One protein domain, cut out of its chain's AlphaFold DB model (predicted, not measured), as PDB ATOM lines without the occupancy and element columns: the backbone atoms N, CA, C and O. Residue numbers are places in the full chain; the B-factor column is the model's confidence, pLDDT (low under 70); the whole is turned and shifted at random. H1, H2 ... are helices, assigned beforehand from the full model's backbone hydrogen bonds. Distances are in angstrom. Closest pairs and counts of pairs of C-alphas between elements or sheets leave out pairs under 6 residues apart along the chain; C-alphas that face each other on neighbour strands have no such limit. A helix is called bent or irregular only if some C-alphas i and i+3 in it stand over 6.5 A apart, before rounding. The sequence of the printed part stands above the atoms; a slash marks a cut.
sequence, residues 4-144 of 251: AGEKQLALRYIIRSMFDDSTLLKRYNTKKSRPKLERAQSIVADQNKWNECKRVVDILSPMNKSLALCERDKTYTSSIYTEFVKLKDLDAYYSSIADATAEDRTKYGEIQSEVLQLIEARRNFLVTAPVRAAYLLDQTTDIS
ATOM      1  N   ALA A   4     -42.006   7.495  -4.165       48.69
ATOM      2  CA  ALA A   4     -40.999   6.473  -3.881       48.69
ATOM      3  C   ALA A   4     -41.264   5.727  -2.557       48.69
ATOM      4  O   ALA A   4     -41.053   4.515  -2.485       48.69
ATOM      5  N   GLY A   5     -41.784   6.420  -1.538       52.19
ATOM      6  CA  GLY A   5     -42.118   5.827  -0.240       52.19
ATOM      7  C   GLY A   5     -43.279   4.833  -0.322       52.19
ATOM      8  O   GLY A   5     -43.236   3.780   0.313       52.19
ATOM      9  N   GLU A   6     -44.278   5.114  -1.165       54.78
ATOM     10  CA  GLU A   6     -45.422   4.222  -1.404       54.78
ATOM     11  C   GLU A   6     -45.014   2.945  -2.149       54.78
ATOM     12  O   GLU A   6     -45.425   1.847  -1.771       54.78
ATOM     13  N   LYS A   7     -44.134   3.057  -3.155       61.34
ATOM     14  CA  LYS A   7     -43.621   1.895  -3.900       61.34
ATOM     15  C   LYS A   7     -42.815   0.942  -3.019       61.34
ATOM     16  O   LYS A   7     -42.954  -0.271  -3.160       61.34
ATOM     17  N   GLN A   8     -42.000   1.459  -2.097       60.38
ATOM     18  CA  GLN A   8     -41.241   0.608  -1.174       60.38
ATOM     19  C   GLN A   8     -42.138  -0.113  -0.163       60.38
ATOM     20  O   GLN A   8     -41.925  -1.294   0.116       60.38
ATOM     21  N   LEU A   9     -43.163   0.567   0.361       64.12
ATOM     22  CA  LEU A   9     -44.153  -0.054   1.245       64.12
ATOM     23  C   LEU A   9     -44.946  -1.145   0.511       64.12
ATOM     24  O   LEU A   9     -45.119  -2.235   1.058       64.12
ATOM     25  N   ALA A  10     -45.341  -0.895  -0.740       69.62
ATOM     26  CA  ALA A  10     -46.013  -1.877  -1.586       69.62
ATOM     27  C   ALA A  10     -45.122  -3.094  -1.882       69.62
ATOM     28  O   ALA A  10     -45.571  -4.227  -1.741       69.62
ATOM     29  N   LEU A  11     -43.843  -2.894  -2.220       73.69
ATOM     30  CA  LEU A  11     -42.908  -3.994  -2.480       73.69
ATOM     31  C   LEU A  11     -42.665  -4.844  -1.225       73.69
ATOM     32  O   LEU A  11     -42.679  -6.072  -1.295       73.69
ATOM     33  N   ARG A  12     -42.497  -4.206  -0.060       72.75
ATOM     34  CA  ARG A  12     -42.365  -4.899   1.230       72.75
ATOM     35  C   ARG A  12     -43.613  -5.717   1.557       72.75
ATOM     36  O   ARG A  12     -43.489  -6.851   2.018       72.75
ATOM     37  N   TYR A  13     -44.795  -5.159   1.309       77.44
ATOM     38  CA  TYR A  13     -46.062  -5.866   1.474       77.44
ATOM     39  C   TYR A  13     -46.164  -7.069   0.530       77.44
ATOM     40  O   TYR A  13     -46.482  -8.165   0.984       77.44
ATOM     41  N   ILE A  14     -45.808  -6.902  -0.747       80.56
ATOM     42  CA  ILE A  14     -45.797  -7.983  -1.743       80.56
ATOM     43  C   ILE A  14     -44.843  -9.101  -1.318       80.56
ATOM     44  O   ILE A  14     -45.225 -10.266  -1.340       80.56
ATOM     45  N   ILE A  15     -43.623  -8.771  -0.889       80.44
ATOM     46  CA  ILE A  15     -42.646  -9.775  -0.450       80.44
ATOM     47  C   ILE A  15     -43.170 -10.524   0.780       80.44
ATOM     48  O   ILE A  15     -43.146 -11.749   0.774       80.44
ATOM     49  N   ARG A  16     -43.707  -9.845   1.804       77.75
ATOM     50  CA  ARG A  16     -44.315 -10.545   2.954       77.75
ATOM     51  C   ARG A  16     -45.481 -11.431   2.526       77.75
ATOM     52  O   ARG A  16     -45.469 -12.611   2.840       77.75
ATOM     53  N   SER A  17     -46.393 -10.907   1.709       78.94
ATOM     54  CA  SER A  17     -47.532 -11.664   1.181       78.94
ATOM     55  C   SER A  17     -47.105 -12.902   0.383       78.94
ATOM     56  O   SER A  17     -47.777 -13.926   0.457       78.94
ATOM     57  N   MET A  18     -45.991 -12.843  -0.354       78.00
ATOM     58  CA  MET A  18     -45.425 -13.992  -1.073       78.00
ATOM     59  C   MET A  18     -44.861 -15.056  -0.123       78.00
ATOM     60  O   MET A  18     -44.907 -16.245  -0.434       78.00
ATOM     61  N   PHE A  19     -44.326 -14.644   1.028       75.94
ATOM     62  CA  PHE A  19     -43.844 -15.551   2.074       75.94
ATOM     63  C   PHE A  19     -44.957 -16.038   3.016       75.94
ATOM     64  O   PHE A  19     -44.730 -17.012   3.728       75.94
ATOM     65  N   ASP A  20     -46.149 -15.440   2.972       76.88
ATOM     66  CA  ASP A  20     -47.356 -15.924   3.657       76.88
ATOM     67  C   ASP A  20     -48.108 -16.997   2.833       76.88
ATOM     68  O   ASP A  20     -48.951 -17.730   3.361       76.88
ATOM     69  N   ASP A  21     -47.783 -17.156   1.541       82.38
ATOM     70  CA  ASP A  21     -48.383 -18.177   0.678       82.38
ATOM     71  C   ASP A  21     -47.861 -19.589   1.008       82.38
ATOM     72  O   ASP A  21     -46.788 -20.044   0.590       82.38
ATOM     73  N   SER A  22     -48.697 -20.331   1.733       72.50
ATOM     74  CA  SER A  22     -48.441 -21.717   2.132       72.50
ATOM     75  C   SER A  22     -48.237 -22.690   0.959       72.50
ATOM     76  O   SER A  22     -47.599 -23.733   1.137       72.50
ATOM     77  N   THR A  23     -48.742 -22.388  -0.240       76.56
ATOM     78  CA  THR A  23     -48.574 -23.238  -1.430       76.56
ATOM     79  C   THR A  23     -47.186 -23.072  -2.038       76.56
ATOM     80  O   THR A  23     -46.555 -24.059  -2.432       76.56
ATOM     81  N   LEU A  24     -46.678 -21.842  -2.039       73.00
ATOM     82  CA  LEU A  24     -45.355 -21.471  -2.522       73.00
ATOM     83  C   LEU A  24     -44.283 -22.032  -1.581       73.00
ATOM     84  O   LEU A  24     -43.365 -22.724  -2.024       73.00
ATOM     85  N   LEU A  25     -44.469 -21.882  -0.267       74.31
ATOM     86  CA  LEU A  25     -43.570 -22.442   0.749       74.31
ATOM     87  C   LEU A  25     -43.450 -23.972   0.681       74.31
ATOM     88  O   LEU A  25     -42.349 -24.511   0.816       74.31
ATOM     89  N   LYS A  26     -44.551 -24.690   0.418       77.50
ATOM     90  CA  LYS A  26     -44.537 -26.159   0.275       77.50
ATOM     91  C   LYS A  26     -43.681 -26.629  -0.903       77.50
ATOM     92  O   LYS A  26     -43.021 -27.657  -0.784       77.50
ATOM     93  N   ARG A  27     -43.632 -25.872  -2.006       77.31
ATOM     94  CA  ARG A  27     -42.808 -26.206  -3.188       77.31
ATOM     95  C   ARG A  27     -41.309 -26.102  -2.909       77.31
ATOM     96  O   ARG A  27     -40.529 -26.864  -3.471       77.31
ATOM     97  N   TYR A  28     -40.910 -25.194  -2.020       73.12
ATOM     98  CA  TYR A  28     -39.509 -24.955  -1.667       73.12
ATOM     99  C   TYR A  28     -39.070 -25.651  -0.371       73.12
ATOM    100  O   TYR A  28     -37.906 -25.530   0.018       73.12
ATOM    101  N   ASN A  29     -39.934 -26.439   0.274       74.81
ATOM    102  CA  ASN A  29     -39.605 -27.208   1.477       74.81
ATOM    103  C   ASN A  29     -39.002 -28.588   1.145       74.81
ATOM    104  O   ASN A  29     -39.501 -29.634   1.558       74.81
ATOM    105  N   THR A  30     -37.924 -28.605   0.357       83.06
ATOM    106  CA  THR A  30     -37.139 -29.824   0.095       83.06
ATOM    107  C   THR A  30     -35.910 -29.874   1.000       83.06
ATOM    108  O   THR A  30     -35.384 -28.831   1.394       83.06
ATOM    109  N   LYS A  31     -35.373 -31.072   1.280       74.69
ATOM    110  CA  LYS A  31     -34.170 -31.269   2.124       74.69
ATOM    111  C   LYS A  31     -32.974 -30.384   1.720       74.69
ATOM    112  O   LYS A  31     -32.184 -30.010   2.578       74.69
ATOM    113  N   LYS A  32     -32.852 -30.043   0.431       79.94
ATOM    114  CA  LYS A  32     -31.759 -29.235  -0.136       79.94
ATOM    115  C   LYS A  32     -32.012 -27.721  -0.062       79.94
ATOM    116  O   LYS A  32     -31.059 -26.953   0.046       79.94
ATOM    117  N   SER A  33     -33.268 -27.278  -0.141       81.38
ATOM    118  CA  SER A  33     -33.649 -25.853  -0.169       81.38
ATOM    119  C   SER A  33     -34.140 -25.312   1.174       81.38
ATOM    120  O   SER A  33     -34.096 -24.100   1.372       81.38
ATOM    121  N   ARG A  34     -34.522 -26.184   2.115       79.50
ATOM    122  CA  ARG A  34     -34.967 -25.830   3.471       79.50
ATOM    123  C   ARG A  34     -34.056 -24.827   4.203       79.50
ATOM    124  O   ARG A  34     -34.580 -23.803   4.622       79.50
ATOM    125  N   PRO A  35     -32.719 -25.004   4.277       83.38
ATOM    126  CA  PRO A  35     -31.868 -24.031   4.973       83.38
ATOM    127  C   PRO A  35     -31.834 -22.653   4.291       83.38
ATOM    128  O   PRO A  35     -31.680 -21.629   4.951       83.38
ATOM    129  N   LYS A  36     -31.996 -22.595   2.961       83.81
ATOM    130  CA  LYS A  36     -32.088 -21.319   2.229       83.81
ATOM    131  C   LYS A  36     -33.435 -20.638   2.470       83.81
ATOM    132  O   LYS A  36     -33.477 -19.418   2.597       83.81
ATOM    133  N   LEU A  37     -34.506 -21.427   2.551       81.38
ATOM    134  CA  LEU A  37     -35.857 -20.952   2.832       81.38
ATOM    135  C   LEU A  37     -35.971 -20.389   4.253       81.38
ATOM    136  O   LEU A  37     -36.463 -19.279   4.418       81.38
ATOM    137  N   GLU A  38     -35.443 -21.101   5.250       82.12
ATOM    138  CA  GLU A  38     -35.390 -20.650   6.649       82.12
ATOM    139  C   GLU A  38     -34.603 -19.339   6.783       82.12
ATOM    140  O   GLU A  38     -35.046 -18.401   7.446       82.12
ATOM    141  N   ARG A  39     -33.467 -19.220   6.080       83.25
ATOM    142  CA  ARG A  39     -32.685 -17.977   6.048       83.25
ATOM    143  C   ARG A  39     -33.464 -16.820   5.420       83.25
ATOM    144  O   ARG A  39     -33.452 -15.720   5.964       83.25
ATOM    145  N   ALA A  40     -34.133 -17.053   4.292       83.19
ATOM    146  CA  ALA A  40     -34.931 -16.032   3.619       83.19
ATOM    147  C   ALA A  40     -36.125 -15.586   4.478       83.19
ATOM    148  O   ALA A  40     -36.351 -14.388   4.626       83.19
ATOM    149  N   GLN A  41     -36.826 -16.527   5.116       81.25
ATOM    150  CA  GLN A  41     -37.905 -16.230   6.061       81.25
ATOM    151  C   GLN A  41     -37.408 -15.410   7.252       81.25
ATOM    152  O   GLN A  41     -38.042 -14.423   7.613       81.25
ATOM    153  N   SER A  42     -36.252 -15.763   7.819       83.56
ATOM    154  CA  SER A  42     -35.643 -15.001   8.913       83.56
ATOM    155  C   SER A  42     -35.338 -13.553   8.513       83.56
ATOM    156  O   SER A  42     -35.573 -12.647   9.304       83.56
ATOM    157  N   ILE A  43     -34.881 -13.311   7.280       82.31
ATOM    158  CA  ILE A  43     -34.616 -11.957   6.766       82.31
ATOM    159  C   ILE A  43     -35.922 -11.191   6.509       82.31
ATOM    160  O   ILE A  43     -36.042 -10.028   6.882       82.31
ATOM    161  N   VAL A  44     -36.920 -11.823   5.886       82.69
ATOM    162  CA  VAL A  44     -38.204 -11.173   5.559       82.69
ATOM    163  C   VAL A  44     -39.013 -10.846   6.822       82.69
ATOM    164  O   VAL A  44     -39.702  -9.826   6.862       82.69
ATOM    165  N   ALA A  45     -38.896 -11.666   7.866       81.00
ATOM    166  CA  ALA A  45     -39.559 -11.445   9.147       81.00
ATOM    167  C   ALA A  45     -38.892 -10.353  10.004       81.00
ATOM    168  O   ALA A  45     -39.569  -9.740  10.833       81.00
ATOM    169  N   ASP A  46     -37.593 -10.091   9.813       84.69
ATOM    170  CA  ASP A  46     -36.816  -9.150  10.625       84.69
ATOM    171  C   ASP A  46     -37.126  -7.690  10.275       84.69
ATOM    172  O   ASP A  46     -36.532  -7.082   9.383       84.69
ATOM    173  N   GLN A  47     -38.072  -7.111  11.010       79.00
ATOM    174  CA  GLN A  47     -38.532  -5.751  10.769       79.00
ATOM    175  C   GLN A  47     -37.451  -4.686  10.980       79.00
ATOM    176  O   GLN A  47     -37.468  -3.653  10.306       79.00
ATOM    177  N   ASN A  48     -36.514  -4.937  11.891       80.62
ATOM    178  CA  ASN A  48     -35.466  -3.982  12.218       80.62
ATOM    179  C   ASN A  48     -34.489  -3.853  11.053       80.62
ATOM    180  O   ASN A  48     -34.191  -2.731  10.650       80.62
ATOM    181  N   LYS A  49     -34.106  -4.971  10.422       80.69
ATOM    182  CA  LYS A  49     -33.270  -4.949   9.211       80.69
ATOM    183  C   LYS A  49     -33.926  -4.216   8.049       80.69
ATOM    184  O   LYS A  49     -33.257  -3.458   7.358       80.69
ATOM    185  N   TRP A  50     -35.232  -4.384   7.836       82.38
ATOM    186  CA  TRP A  50     -35.933  -3.637   6.781       82.38
ATOM    187  C   TRP A  50     -35.945  -2.134   7.043       82.38
ATOM    188  O   TRP A  50     -35.773  -1.350   6.110       82.38
ATOM    189  N   ASN A  51     -36.137  -1.734   8.299       82.06
ATOM    190  CA  ASN A  51     -36.088  -0.328   8.687       82.06
ATOM    191  C   ASN A  51     -34.670   0.237   8.531       82.06
ATOM    192  O   ASN A  51     -34.513   1.345   8.032       82.06
ATOM    193  N   GLU A  52     -33.644  -0.530   8.894       83.25
ATOM    194  CA  GLU A  52     -32.239  -0.167   8.707       83.25
ATOM    195  C   GLU A  52     -31.892   0.012   7.223       83.25
ATOM    196  O   GLU A  52     -31.424   1.075   6.816       83.25
ATOM    197  N   CYS A  53     -32.219  -0.972   6.378       82.94
ATOM    198  CA  CYS A  53     -32.025  -0.875   4.932       82.94
ATOM    199  C   CYS A  53     -32.765   0.325   4.340       82.94
ATOM    200  O   CYS A  53     -32.217   1.014   3.483       82.94
ATOM    201  N   LYS A  54     -33.990   0.599   4.804       83.88
ATOM    202  CA  LYS A  54     -34.744   1.773   4.367       83.88
ATOM    203  C   LYS A  54     -34.004   3.069   4.698       83.88
ATOM    204  O   LYS A  54     -33.835   3.887   3.804       83.88
ATOM    205  N   ARG A  55     -33.501   3.230   5.927       83.94
ATOM    206  CA  ARG A  55     -32.728   4.423   6.329       83.94
ATOM    207  C   ARG A  55     -31.500   4.627   5.444       83.94
ATOM    208  O   ARG A  55     -31.262   5.733   4.975       83.94
ATOM    209  N   VAL A  56     -30.754   3.555   5.175       86.25
ATOM    210  CA  VAL A  56     -29.580   3.601   4.288       86.25
ATOM    211  C   VAL A  56     -29.979   4.017   2.872       86.25
ATOM    212  O   VAL A  56     -29.338   4.879   2.275       86.25
ATOM    213  N   VAL A  57     -31.055   3.440   2.332       86.81
ATOM    214  CA  VAL A  57     -31.568   3.804   1.006       86.81
ATOM    215  C   VAL A  57     -32.039   5.256   0.973       86.81
ATOM    216  O   VAL A  57     -31.773   5.934  -0.014       86.81
ATOM    217  N   ASP A  58     -32.681   5.752   2.027       85.62
ATOM    218  CA  ASP A  58     -33.158   7.134   2.102       85.62
ATOM    219  C   ASP A  58     -31.983   8.135   2.104       85.62
ATOM    220  O   ASP A  58     -32.046   9.143   1.400       85.62
ATOM    221  N   ILE A  59     -30.874   7.825   2.791       86.94
ATOM    222  CA  ILE A  59     -29.635   8.635   2.776       86.94
ATOM    223  C   ILE A  59     -28.939   8.582   1.403       86.94
ATOM    224  O   ILE A  59     -28.447   9.599   0.906       86.94
ATOM    225  N   LEU A  60     -28.887   7.404   0.770       88.50
ATOM    226  CA  LEU A  60     -28.183   7.198  -0.504       88.50
ATOM    227  C   LEU A  60     -28.995   7.611  -1.735       88.50
ATOM    228  O   LEU A  60     -28.420   7.913  -2.782       88.50
ATOM    229  N   SER A  61     -30.327   7.616  -1.652       88.25
ATOM    230  CA  SER A  61     -31.195   7.857  -2.806       88.25
ATOM    231  C   SER A  61     -30.927   9.197  -3.491       88.25
ATOM    232  O   SER A  61     -30.924   9.205  -4.728       88.25
ATOM    233  N   PRO A  62     -30.703  10.316  -2.777       90.06
ATOM    234  CA  PRO A  62     -30.378  11.565  -3.445       90.06
ATOM    235  C   PRO A  62     -29.028  11.522  -4.159       90.06
ATOM    236  O   PRO A  62     -28.939  11.968  -5.300       90.06
ATOM    237  N   MET A  63     -28.012  10.898  -3.555       88.00
ATOM    238  CA  MET A  63     -26.693  10.744  -4.178       88.00
ATOM    239  C   MET A  63     -26.774   9.926  -5.465       88.00
ATOM    240  O   MET A  63     -26.248  10.348  -6.489       88.00
ATOM    241  N   ASN A  64     -27.479   8.792  -5.442       88.62
ATOM    242  CA  ASN A  64     -27.658   7.950  -6.628       88.62
ATOM    243  C   ASN A  64     -28.375   8.699  -7.758       88.62
ATOM    244  O   ASN A  64     -28.052   8.516  -8.928       88.62
ATOM    245  N   LYS A  65     -29.331   9.571  -7.417       87.81
ATOM    246  CA  LYS A  65     -30.029  10.404  -8.400       87.81
ATOM    247  C   LYS A  65     -29.094  11.434  -9.036       87.81
ATOM    248  O   LYS A  65     -29.139  11.603 -10.252       87.81
ATOM    249  N   SER A  66     -28.259  12.096  -8.240       87.38
ATOM    250  CA  SER A  66     -27.282  13.058  -8.759       87.38
ATOM    251  C   SER A  66     -26.165  12.370  -9.546       87.38
ATOM    252  O   SER A  66     -25.788  12.872 -10.599       87.38
ATOM    253  N   LEU A  67     -25.701  11.186  -9.128       86.50
ATOM    254  CA  LEU A  67     -24.749  10.372  -9.897       86.50
ATOM    255  C   LEU A  67     -25.313   9.986 -11.266       86.50
ATOM    256  O   LEU A  67     -24.664  10.228 -12.277       86.50
ATOM    257  N   ALA A  68     -26.553   9.498 -11.313       86.19
ATOM    258  CA  ALA A  68     -27.222   9.176 -12.572       86.19
ATOM    259  C   ALA A  68     -27.396  10.401 -13.488       86.19
ATOM    260  O   ALA A  68     -27.535  10.245 -14.699       86.19
ATOM    261  N   LEU A  69     -27.421  11.619 -12.932       83.44
ATOM    262  CA  LEU A  69     -27.387  12.844 -13.723       83.44
ATOM    263  C   LEU A  69     -25.976  13.109 -14.249       83.44
ATOM    264  O   LEU A  69     -25.835  13.334 -15.442       83.44
ATOM    265  N   CYS A  70     -24.953  13.023 -13.400       82.12
ATOM    266  CA  CYS A  70     -23.553  13.215 -13.786       82.12
ATOM    267  C   CYS A  70     -23.063  12.212 -14.845       82.12
ATOM    268  O   CYS A  70     -22.208  12.558 -15.650       82.12
ATOM    269  N   GLU A  71     -23.601  10.991 -14.860       85.12
ATOM    270  CA  GLU A  71     -23.243   9.934 -15.819       85.12
ATOM    271  C   GLU A  71     -23.902  10.095 -17.197       85.12
ATOM    272  O   GLU A  71     -23.603   9.336 -18.116       85.12
ATOM    273  N   ARG A  72     -24.812  11.059 -17.383       85.38
ATOM    274  CA  ARG A  72     -25.431  11.287 -18.694       85.38
ATOM    275  C   ARG A  72     -24.440  11.954 -19.644       85.38
ATOM    276  O   ARG A  72     -23.923  13.027 -19.340       85.38
ATOM    277  N   ASP A  73     -24.320  11.404 -20.850       73.75
ATOM    278  CA  ASP A  73     -23.423  11.887 -21.918       73.75
ATOM    279  C   ASP A  73     -23.610  13.364 -22.319       73.75
ATOM    280  O   ASP A  73     -22.724  13.962 -22.921       73.75
ATOM    281  N   LYS A  74     -24.767  13.970 -22.018       78.81
ATOM    282  CA  LYS A  74     -25.117  15.355 -22.394       78.81
ATOM    283  C   LYS A  74     -25.216  16.307 -21.198       78.81
ATOM    284  O   LYS A  74     -26.012  17.243 -21.221       78.81
ATOM    285  N   THR A  75     -24.474  16.047 -20.129       80.69
ATOM    286  CA  THR A  75     -24.551  16.869 -18.916       80.69
ATOM    287  C   THR A  75     -23.643  18.085 -19.014       80.69
ATOM    288  O   THR A  75     -22.449  17.959 -19.279       80.69
ATOM    289  N   TYR A  76     -24.195  19.271 -18.758       84.00
ATOM    290  CA  TYR A  76     -23.415  20.503 -18.696       84.00
ATOM    291  C   TYR A  76     -22.643  20.597 -17.383       84.00
ATOM    292  O   TYR A  76     -23.128  20.215 -16.316       84.00
ATOM    293  N   THR A  77     -21.450  21.177 -17.438       85.00
ATOM    294  CA  THR A  77     -20.598  21.392 -16.262       85.00
ATOM    295  C   THR A  77     -21.297  22.224 -15.176       85.00
ATOM    296  O   THR A  77     -21.169  21.929 -13.986       85.00
ATOM    297  N   SER A  78     -22.104  23.209 -15.575       85.06
ATOM    298  CA  SER A  78     -22.964  24.011 -14.693       85.06
ATOM    299  C   SER A  78     -24.019  23.168 -13.964       85.06
ATOM    300  O   SER A  78     -24.269  23.365 -12.771       85.06
ATOM    301  N   SER A  79     -24.598  22.175 -14.648       86.75
ATOM    302  CA  SER A  79     -25.578  21.246 -14.078       86.75
ATOM    303  C   SER A  79     -24.948  20.346 -13.020       86.75
ATOM    304  O   SER A  79     -25.540  20.159 -11.960       86.75
ATOM    305  N   ILE A  80     -23.726  19.854 -13.260       87.50
ATOM    306  CA  ILE A  80     -22.980  19.049 -12.279       87.50
ATOM    307  C   ILE A  80     -22.801  19.848 -10.986       87.50
ATOM    308  O   ILE A  80     -23.166  19.371  -9.914       87.50
ATOM    309  N   TYR A  81     -22.307  21.087 -11.074       88.62
ATOM    310  CA  TYR A  81     -22.131  21.938  -9.894       88.62
ATOM    311  C   TYR A  81     -23.462  22.229  -9.181       88.62
ATOM    312  O   TYR A  81     -23.548  22.159  -7.953       88.62
ATOM    313  N   THR A  82     -24.519  22.500  -9.950       88.50
ATOM    314  CA  THR A  82     -25.871  22.739  -9.428       88.50
ATOM    315  C   THR A  82     -26.399  21.552  -8.624       88.50
ATOM    316  O   THR A  82     -27.055  21.752  -7.602       88.50
ATOM    317  N   GLU A  83     -26.110  20.316  -9.031       90.19
ATOM    318  CA  GLU A  83     -26.519  19.139  -8.263       90.19
ATOM    319  C   GLU A  83     -25.835  19.076  -6.897       90.19
ATOM    320  O   GLU A  83     -26.503  18.786  -5.911       90.19
ATOM    321  N   PHE A  84     -24.551  19.433  -6.789       89.31
ATOM    322  CA  PHE A  84     -23.880  19.506  -5.484       89.31
ATOM    323  C   PHE A  84     -24.438  20.620  -4.591       89.31
ATOM    324  O   PHE A  84     -24.531  20.432  -3.378       89.31
ATOM    325  N   VAL A  85     -24.846  21.752  -5.173       88.38
ATOM    326  CA  VAL A  85     -25.560  22.813  -4.443       88.38
ATOM    327  C   VAL A  85     -26.888  22.281  -3.900       88.38
ATOM    328  O   VAL A  85     -27.152  22.412  -2.712       88.38
ATOM    329  N   LYS A  86     -27.694  21.618  -4.738       89.31
ATOM    330  CA  LYS A  86     -28.982  21.044  -4.315       89.31
ATOM    331  C   LYS A  86     -28.813  19.959  -3.258       89.31
ATOM    332  O   LYS A  86     -29.574  19.948  -2.303       89.31
ATOM    333  N   LEU A  87     -27.845  19.053  -3.430       90.38
ATOM    334  CA  LEU A  87     -27.582  17.943  -2.509       90.38
ATOM    335  C   LEU A  87     -27.310  18.430  -1.086       90.38
ATOM    336  O   LEU A  87     -27.770  17.793  -0.142       90.38
ATOM    337  N   LYS A  88     -26.594  19.552  -0.944       87.94
ATOM    338  CA  LYS A  88     -26.305  20.155   0.359       87.94
ATOM    339  C   LYS A  88     -27.578  20.587   1.086       87.94
ATOM    340  O   LYS A  88     -27.624  20.441   2.292       87.94
ATOM    341  N   ASP A  89     -28.603  21.041   0.369       87.44
ATOM    342  CA  ASP A  89     -29.835  21.591   0.952       87.44
ATOM    343  C   ASP A  89     -30.944  20.535   1.150       87.44
ATOM    344  O   ASP A  89     -32.087  20.876   1.455       87.44
ATOM    345  N   LEU A  90     -30.662  19.244   0.942       89.06
ATOM    346  CA  LEU A  90     -31.692  18.210   1.045       89.06
ATOM    347  C   LEU A  90     -32.000  17.822   2.492       89.06
ATOM    348  O   LEU A  90     -31.136  17.342   3.226       89.06
ATOM    349  N   ASP A  91     -33.290  17.859   2.832       86.25
ATOM    350  CA  ASP A  91     -33.830  17.450   4.136       86.25
ATOM    351  C   ASP A  91     -33.401  16.044   4.575       86.25
ATOM    352  O   ASP A  91     -33.345  15.765   5.772       86.25
ATOM    353  N   ALA A  92     -33.074  15.154   3.632       84.75
ATOM    354  CA  ALA A  92     -32.604  13.796   3.912       84.75
ATOM    355  C   ALA A  92     -31.351  13.757   4.811       84.75
ATOM    356  O   ALA A  92     -31.138  12.772   5.522       84.75
ATOM    357  N   TYR A  93     -30.544  14.821   4.807       86.38
ATOM    358  CA  TYR A  93     -29.311  14.920   5.593       86.38
ATOM    359  C   TYR A  93     -29.463  15.713   6.896       86.38
ATOM    360  O   TYR A  93     -28.571  15.669   7.736       86.38
ATOM    361  N   TYR A  94     -30.595  16.392   7.095       85.12
ATOM    362  CA  TYR A  94     -30.874  17.181   8.304       85.12
ATOM    363  C   TYR A  94     -31.994  16.591   9.160       85.12
ATOM    364  O   TYR A  94     -32.085  16.857  10.358       85.12
ATOM    365  N   SER A  95     -32.868  15.788   8.555       81.94
ATOM    366  CA  SER A  95     -34.018  15.210   9.237       81.94
ATOM    367  C   SER A  95     -33.582  14.128  10.216       81.94
ATOM    368  O   SER A  95     -32.884  13.177   9.854       81.94
ATOM    369  N   SER A  96     -34.065  14.241  11.455       75.25
ATOM    370  CA  SER A  96     -33.901  13.190  12.455       75.25
ATOM    371  C   SER A  96     -34.676  11.940  12.042       75.25
ATOM    372  O   SER A  96     -35.843  12.009  11.650       75.25
ATOM    373  N   ILE A  97     -34.035  10.779  12.155       77.25
ATOM    374  CA  ILE A  97     -34.656   9.498  11.828       77.25
ATOM    375  C   ILE A  97     -35.650   9.126  12.938       77.25
ATOM    376  O   ILE A  97     -35.274   8.572  13.973       77.25
ATOM    377  N   ALA A  98     -36.930   9.430  12.713       65.69
ATOM    378  CA  ALA A  98     -38.007   9.254  13.693       65.69
ATOM    379  C   ALA A  98     -38.172   7.800  14.177       65.69
ATOM    380  O   ALA A  98     -38.437   7.563  15.353       65.69
ATOM    381  N   ASP A  99     -37.935   6.823  13.299       68.75
ATOM    382  CA  ASP A  99     -38.155   5.398  13.584       68.75
ATOM    383  C   ASP A  99     -36.951   4.706  14.260       68.75
ATOM    384  O   ASP A  99     -36.874   3.474  14.270       68.75
ATOM    385  N   ALA A 100     -35.963   5.461  14.756       72.56
ATOM    386  CA  ALA A 100     -34.689   4.942  15.264       72.56
ATOM    387  C   ALA A 100     -34.578   4.906  16.795       72.56
ATOM    388  O   ALA A 100     -35.122   5.755  17.511       72.56
ATOM    389  N   THR A 101     -33.827   3.919  17.299       78.38
ATOM    390  CA  THR A 101     -33.383   3.862  18.699       78.38
ATOM    391  C   THR A 101     -32.450   5.041  18.994       78.38
ATOM    392  O   THR A 101     -31.914   5.660  18.076       78.38
ATOM    393  N   ALA A 102     -32.255   5.386  20.269       78.88
ATOM    394  CA  ALA A 102     -31.394   6.513  20.639       78.88
ATOM    395  C   ALA A 102     -29.949   6.343  20.127       78.88
ATOM    396  O   ALA A 102     -29.369   7.296  19.621       78.88
ATOM    397  N   GLU A 103     -29.408   5.123  20.187       81.19
ATOM    398  CA  GLU A 103     -28.067   4.803  19.681       81.19
ATOM    399  C   GLU A 103     -27.971   4.905  18.155       81.19
ATOM    400  O   GLU A 103     -27.000   5.448  17.629       81.19
ATOM    401  N   ASP A 104     -28.985   4.414  17.437       81.19
ATOM    402  CA  ASP A 104     -29.030   4.515  15.980       81.19
ATOM    403  C   ASP A 104     -29.111   5.977  15.539       81.19
ATOM    404  O   ASP A 104     -28.426   6.366  14.598       81.19
ATOM    405  N   ARG A 105     -29.912   6.813  16.215       82.62
ATOM    406  CA  ARG A 105     -30.029   8.241  15.872       82.62
ATOM    407  C   ARG A 105     -28.680   8.946  15.908       82.62
ATOM    408  O   ARG A 105     -28.403   9.724  15.002       82.62
ATOM    409  N   THR A 106     -27.849   8.655  16.907       85.81
ATOM    410  CA  THR A 106     -26.500   9.225  16.998       85.81
ATOM    411  C   THR A 106     -25.625   8.756  15.839       85.81
ATOM    412  O   THR A 106     -25.096   9.589  15.112       85.81
ATOM    413  N   LYS A 107     -25.550   7.441  15.590       88.06
ATOM    414  CA  LYS A 107     -24.733   6.874  14.498       88.06
ATOM    415  C   LYS A 107     -25.140   7.409  13.126       88.06
ATOM    416  O   LYS A 107     -24.297   7.780  12.321       88.06
ATOM    417  N   TYR A 108     -26.440   7.451  12.845       86.38
ATOM    418  CA  TYR A 108     -26.931   7.962  11.569       86.38
ATOM    419  C   TYR A 108     -26.768   9.480  11.450       86.38
ATOM    420  O   TYR A 108     -26.505   9.950  10.349       86.38
ATOM    421  N   GLY A 109     -26.859  10.227  12.554       87.06
ATOM    422  CA  GLY A 109     -26.538  11.655  12.576       87.06
ATOM    423  C   GLY A 109     -25.065  11.927  12.259       87.06
ATOM    424  O   GLY A 109     -24.762  12.819  11.469       87.06
ATOM    425  N   GLU A 110     -24.152  11.116  12.800       90.81
ATOM    426  CA  GLU A 110     -22.722  11.160  12.456       90.81
ATOM    427  C   GLU A 110     -22.507  10.886  10.961       90.81
ATOM    428  O   GLU A 110     -21.848  11.674  10.284       90.81
ATOM    429  N   ILE A 111     -23.145   9.841  10.418       90.94
ATOM    430  CA  ILE A 111     -23.080   9.508   8.985       90.94
ATOM    431  C   ILE A 111     -23.648  10.643   8.122       90.94
ATOM    432  O   ILE A 111     -23.045  11.009   7.118       90.94
ATOM    433  N   GLN A 112     -24.799  11.218   8.486       91.56
ATOM    434  CA  GLN A 112     -25.399  12.345   7.762       91.56
ATOM    435  C   GLN A 112     -24.449  13.552   7.734       91.56
ATOM    436  O   GLN A 112     -24.252  14.152   6.676       91.56
ATOM    437  N   SER A 113     -23.808  13.866   8.865       91.19
ATOM    438  CA  SER A 113     -22.804  14.931   8.952       91.19
ATOM    439  C   SER A 113     -21.572  14.636   8.093       91.19
ATOM    440  O   SER A 113     -21.094  15.522   7.386       91.19
ATOM    441  N   GLU A 114     -21.056  13.407   8.118       93.50
ATOM    442  CA  GLU A 114     -19.914  12.999   7.290       93.50
ATOM    443  C   GLU A 114     -20.247  13.100   5.794       93.50
ATOM    444  O   GLU A 114     -19.467  13.637   5.005       93.50
ATOM    445  N   VAL A 115     -21.445  12.665   5.396       92.00
ATOM    446  CA  VAL A 115     -21.931  12.792   4.016       92.00
ATOM    447  C   VAL A 115     -21.998  14.261   3.594       92.00
ATOM    448  O   VAL A 115     -21.518  14.592   2.509       92.00
ATOM    449  N   LEU A 116     -22.519  15.155   4.440       92.00
ATOM    450  CA  LEU A 116     -22.554  16.595   4.159       92.00
ATOM    451  C   LEU A 116     -21.148  17.185   3.995       92.00
ATOM    452  O   LEU A 116     -20.907  17.926   3.039       92.00
ATOM    453  N   GLN A 117     -20.204  16.811   4.863       92.50
ATOM    454  CA  GLN A 117     -18.805  17.236   4.748       92.50
ATOM    455  C   GLN A 117     -18.178  16.767   3.429       92.50
ATOM    456  O   GLN A 117     -17.499  17.541   2.754       92.50
ATOM    457  N   LEU A 118     -18.441  15.526   3.011       93.38
ATOM    458  CA  LEU A 118     -17.956  14.992   1.737       93.38
ATOM    459  C   LEU A 118     -18.597  15.686   0.528       93.38
ATOM    460  O   LEU A 118     -17.910  15.933  -0.467       93.38
ATOM    461  N   ILE A 119     -19.892  16.008   0.593       91.56
ATOM    462  CA  ILE A 119     -20.592  16.779  -0.448       91.56
ATOM    463  C   ILE A 119     -19.952  18.161  -0.586       91.56
ATOM    464  O   ILE A 119     -19.648  18.586  -1.702       91.56
ATOM    465  N   GLU A 120     -19.690  18.842   0.527       90.50
ATOM    466  CA  GLU A 120     -19.068  20.164   0.534       90.50
ATOM    467  C   GLU A 120     -17.618  20.133   0.038       90.50
ATOM    468  O   GLU A 120     -17.245  20.936  -0.820       90.50
ATOM    469  N   ALA A 121     -16.819  19.165   0.486       89.88
ATOM    470  CA  ALA A 121     -15.451  18.979   0.012       89.88
ATOM    471  C   ALA A 121     -15.402  18.753  -1.509       89.88
ATOM    472  O   ALA A 121     -14.608  19.382  -2.211       89.88
ATOM    473  N   ARG A 122     -16.295  17.908  -2.044       89.19
ATOM    474  CA  ARG A 122     -16.408  17.667  -3.493       89.19
ATOM    475  C   ARG A 122     -16.890  18.897  -4.249       89.19
ATOM    476  O   ARG A 122     -16.348  19.202  -5.307       89.19
ATOM    477  N   ARG A 123     -17.865  19.632  -3.708       88.88
ATOM    478  CA  ARG A 123     -18.315  20.904  -4.289       88.88
ATOM    479  C   ARG A 123     -17.153  21.882  -4.414       88.88
ATOM    480  O   ARG A 123     -16.992  22.480  -5.471       88.88
ATOM    481  N   ASN A 124     -16.345  22.023  -3.366       87.88
ATOM    482  CA  ASN A 124     -15.193  22.922  -3.357       87.88
ATOM    483  C   ASN A 124     -14.115  22.476  -4.352       87.88
ATOM    484  O   ASN A 124     -13.552  23.315  -5.048       87.88
ATOM    485  N   PHE A 125     -13.888  21.168  -4.495       88.38
ATOM    486  CA  PHE A 125     -12.988  20.617  -5.514       88.38
ATOM    487  C   PHE A 125     -13.414  20.975  -6.951       88.38
ATOM    488  O   PHE A 125     -12.567  21.209  -7.808       88.38
ATOM    489  N   LEU A 126     -14.721  21.069  -7.221       86.50
ATOM    490  CA  LEU A 126     -15.244  21.448  -8.539       86.50
ATOM    491  C   LEU A 126     -15.125  22.949  -8.849       86.50
ATOM    492  O   LEU A 126     -15.378  23.345  -9.987       86.50
ATOM    493  N   VAL A 127     -14.748  23.799  -7.888       85.62
ATOM    494  CA  VAL A 127     -14.605  25.251  -8.096       85.62
ATOM    495  C   VAL A 127     -13.328  25.535  -8.891       85.62
ATOM    496  O   VAL A 127     -12.291  25.915  -8.356       85.62
ATOM    497  N   THR A 128     -13.411  25.354 -10.205       86.56
ATOM    498  CA  THR A 128     -12.355  25.691 -11.168       86.56
ATOM    499  C   THR A 128     -12.809  26.845 -12.061       86.56
ATOM    500  O   THR A 128     -14.009  27.092 -12.200       86.56
ATOM    501  N   ALA A 129     -11.870  27.566 -12.686       85.44
ATOM    502  CA  ALA A 129     -12.208  28.692 -13.563       85.44
ATOM    503  C   ALA A 129     -13.170  28.312 -14.716       85.44
ATOM    504  O   ALA A 129     -14.138  29.046 -14.920       85.44
ATOM    505  N   PRO A 130     -13.015  27.157 -15.405       85.94
ATOM    506  CA  PRO A 130     -13.964  26.735 -16.439       85.94
ATOM    507  C   PRO A 130     -15.359  26.413 -15.891       85.94
ATOM    508  O   PRO A 130     -16.355  26.819 -16.482       85.94
ATOM    509  N   VAL A 131     -15.449  25.731 -14.742       86.19
ATOM    510  CA  VAL A 131     -16.738  25.431 -14.087       86.19
ATOM    511  C   VAL A 131     -17.423  26.725 -13.659       86.19
ATOM    512  O   VAL A 131     -18.628  26.864 -13.843       86.19
ATOM    513  N   ARG A 132     -16.659  27.691 -13.137       85.00
ATOM    514  CA  ARG A 132     -17.164  29.017 -12.772       85.00
ATOM    515  C   ARG A 132     -17.701  29.763 -13.988       85.00
ATOM    516  O   ARG A 132     -18.813  30.265 -13.919       85.00
ATOM    517  N   ALA A 133     -16.950  29.815 -15.086       85.00
ATOM    518  CA  ALA A 133     -17.411  30.450 -16.318       85.00
ATOM    519  C   ALA A 133     -18.689  29.778 -16.844       85.00
ATOM    520  O   ALA A 133     -19.670  30.461 -17.115       85.00
ATOM    521  N   ALA A 134     -18.715  28.442 -16.899       86.88
ATOM    522  CA  ALA A 134     -19.890  27.685 -17.321       86.88
ATOM    523  C   ALA A 134     -21.107  27.931 -16.415       86.88
ATOM    524  O   ALA A 134     -22.214  28.056 -16.920       86.88
ATOM    525  N   TYR A 135     -20.915  28.014 -15.095       86.69
ATOM    526  CA  TYR A 135     -21.989  28.299 -14.142       86.69
ATOM    527  C   TYR A 135     -22.517  29.729 -14.293       86.69
ATOM    528  O   TYR A 135     -23.716  29.929 -14.386       86.69
ATOM    529  N   LEU A 136     -21.630  30.725 -14.387       84.00
ATOM    530  CA  LEU A 136     -22.019  32.133 -14.540       84.00
ATOM    531  C   LEU A 136     -22.753  32.418 -15.855       84.00
ATOM    532  O   LEU A 136     -23.617  33.286 -15.890       84.00
ATOM    533  N   LEU A 137     -22.404  31.703 -16.926       85.81
ATOM    534  CA  LEU A 137     -23.049  31.837 -18.233       85.81
ATOM    535  C   LEU A 137     -24.332  30.998 -18.356       85.81
ATOM    536  O   LEU A 137     -25.073  31.151 -19.326       85.81
ATOM    537  N   ASP A 138     -24.609  30.113 -17.396       85.50
ATOM    538  CA  ASP A 138     -25.821  29.305 -17.391       85.50
ATOM    539  C   ASP A 138     -26.966  30.057 -16.704       85.50
ATOM    540  O   ASP A 138     -27.099  30.061 -15.477       85.50
ATOM    541  N   GLN A 139     -27.838  30.640 -17.528       80.69
ATOM    542  CA  GLN A 139     -29.040  31.368 -17.109       80.69
ATOM    543  C   GLN A 139     -30.017  30.549 -16.247       80.69
ATOM    544  O   GLN A 139     -30.928  31.112 -15.646       80.69
ATOM    545  N   THR A 140     -29.887  29.219 -16.218       82.38
ATOM    546  CA  THR A 140     -30.747  28.350 -15.404       82.38
ATOM    547  C   THR A 140     -30.238  28.183 -13.973       82.38
ATOM    548  O   THR A 140     -30.918  27.571 -13.145       82.38
ATOM    549  N   THR A 141     -29.055  28.720 -13.667       81.81
ATOM    550  CA  THR A 141     -28.413  28.594 -12.359       81.81
ATOM    551  C   THR A 141     -28.545  29.859 -11.519       81.81
ATOM    552  O   THR A 141     -28.633  30.975 -12.022       81.81
ATOM    553  N   ASP A 142     -28.560  29.671 -10.201       81.81
ATOM    554  CA  ASP A 142     -28.566  30.771  -9.245       81.81
ATOM    555  C   ASP A 142     -27.123  31.133  -8.877       81.81
ATOM    556  O   ASP A 142     -26.474  30.460  -8.071       81.81
ATOM    557  N   ILE A 143     -26.629  32.215  -9.476       80.94
ATOM    558  CA  ILE A 143     -25.256  32.710  -9.313       80.94
ATOM    559  C   ILE A 143     -24.916  32.977  -7.837       80.94
ATOM    560  O   ILE A 143     -23.762  32.797  -7.436       80.94
ATOM    561  N   SER A 144     -25.904  33.330  -7.004       78.69
ATOM    562  CA  SER A 144     -25.691  33.572  -5.570       78.69
ATOM    563  C   SER A 144     -25.211  32.324  -4.818       78.69
ATOM    564  O   SER A 144     -24.548  32.433  -3.788       78.69
TER     565      SER A 144
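What this domain is: This is residues 4 to 144 of the 251 residues of an uncharacterized protein of Phytophthora megakarya (UniProt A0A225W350). Look for an elongated, all-helix model with a loose helical group at each end and the bent helix H4 as the bridge between them. At one end H1 and H3 meet in part, with short H2 at their turn; at the other, H5 packs between H4b and part of long H6, and H7 crosses the end of H5. The rest of H6 reaches back past H5 toward H4a, and residues 89 to 101 form the long unnamed link into it. The printed part has 141 residues with seven named helices, H1 to H7 in chain order, and no named strand. It is only just loose, close to extended, with a radius of gyration of the C-alphas of 21.4 A and spans of 66 by 38 by 26 A.

Where its parts are: Find C-alpha 4 at (-40.999, 6.473, -3.881); from there H1, residues 4 to 20, runs 24.5 A. Next come H2, residues 22 to 28, and H3, residues 34 to 45, 16.1 A long. By its hydrogen bonds H4, residues 47 to 70, was assigned as one helix, but it is bent: C-alphas 59 and 62 are 6.9 A apart. Its arms are H4a, residues 47 to 59, 18.7 A, and H4b, residues 62 to 70, 12.5 A. H5 is residues 77 to 88, 17.6 A. Find C-alpha 102 at (-31.394, 6.513, 20.639), where H6, residues 102 to 125, begins its 35.0 A. H7, residues 129 to 137, ends at C-alpha 137, (-23.049, 31.837, -18.233).

How they stand to each other: Start at H5, the hub, which touches three helices. H4b and H5 form a hairpin at a shallow tilt of 2 degrees, opposite ways; their closest C-alphas, Cys 70 and Ile 80, are 6.1 A apart. H5 and H6 form another at 24 degrees, closest at C-alphas Phe 84 and Arg 123, 5.9 A; H6 touches with residues 116 to 123 alone. H7 touches H5 about perpendicular, at 86 degrees, closest at C-alphas Ser 78 and Tyr 135, 4.4 A. H4a and H6 are close but not clearly touching, closest at C-alphas Ile 59 and Gln 112, 7.5 A. The arms H4a and H4b stand at a steep tilt of 42 degrees. Farther out, H1 touches H3 at a steep tilt of 40 degrees, closest at C-alphas Arg 16 and Val 44, 6.7 A. H2 is close to but not clearly touching H3, with C-alphas Tyr 28 and Arg 34 closest at 6.9 A. In each helix and arm, every O i to N i+4 pair is within hydrogen-bond range.

The domain as a whole: The C-alphas farthest apart, Lys 31 and Leu 137, are 67.2 A apart. The printed part has no cut, and the link from H5 to H6 is long. Mean pLDDT of the printed part is 82.3; residues 4 to 10 and 98 to 99 are under 70.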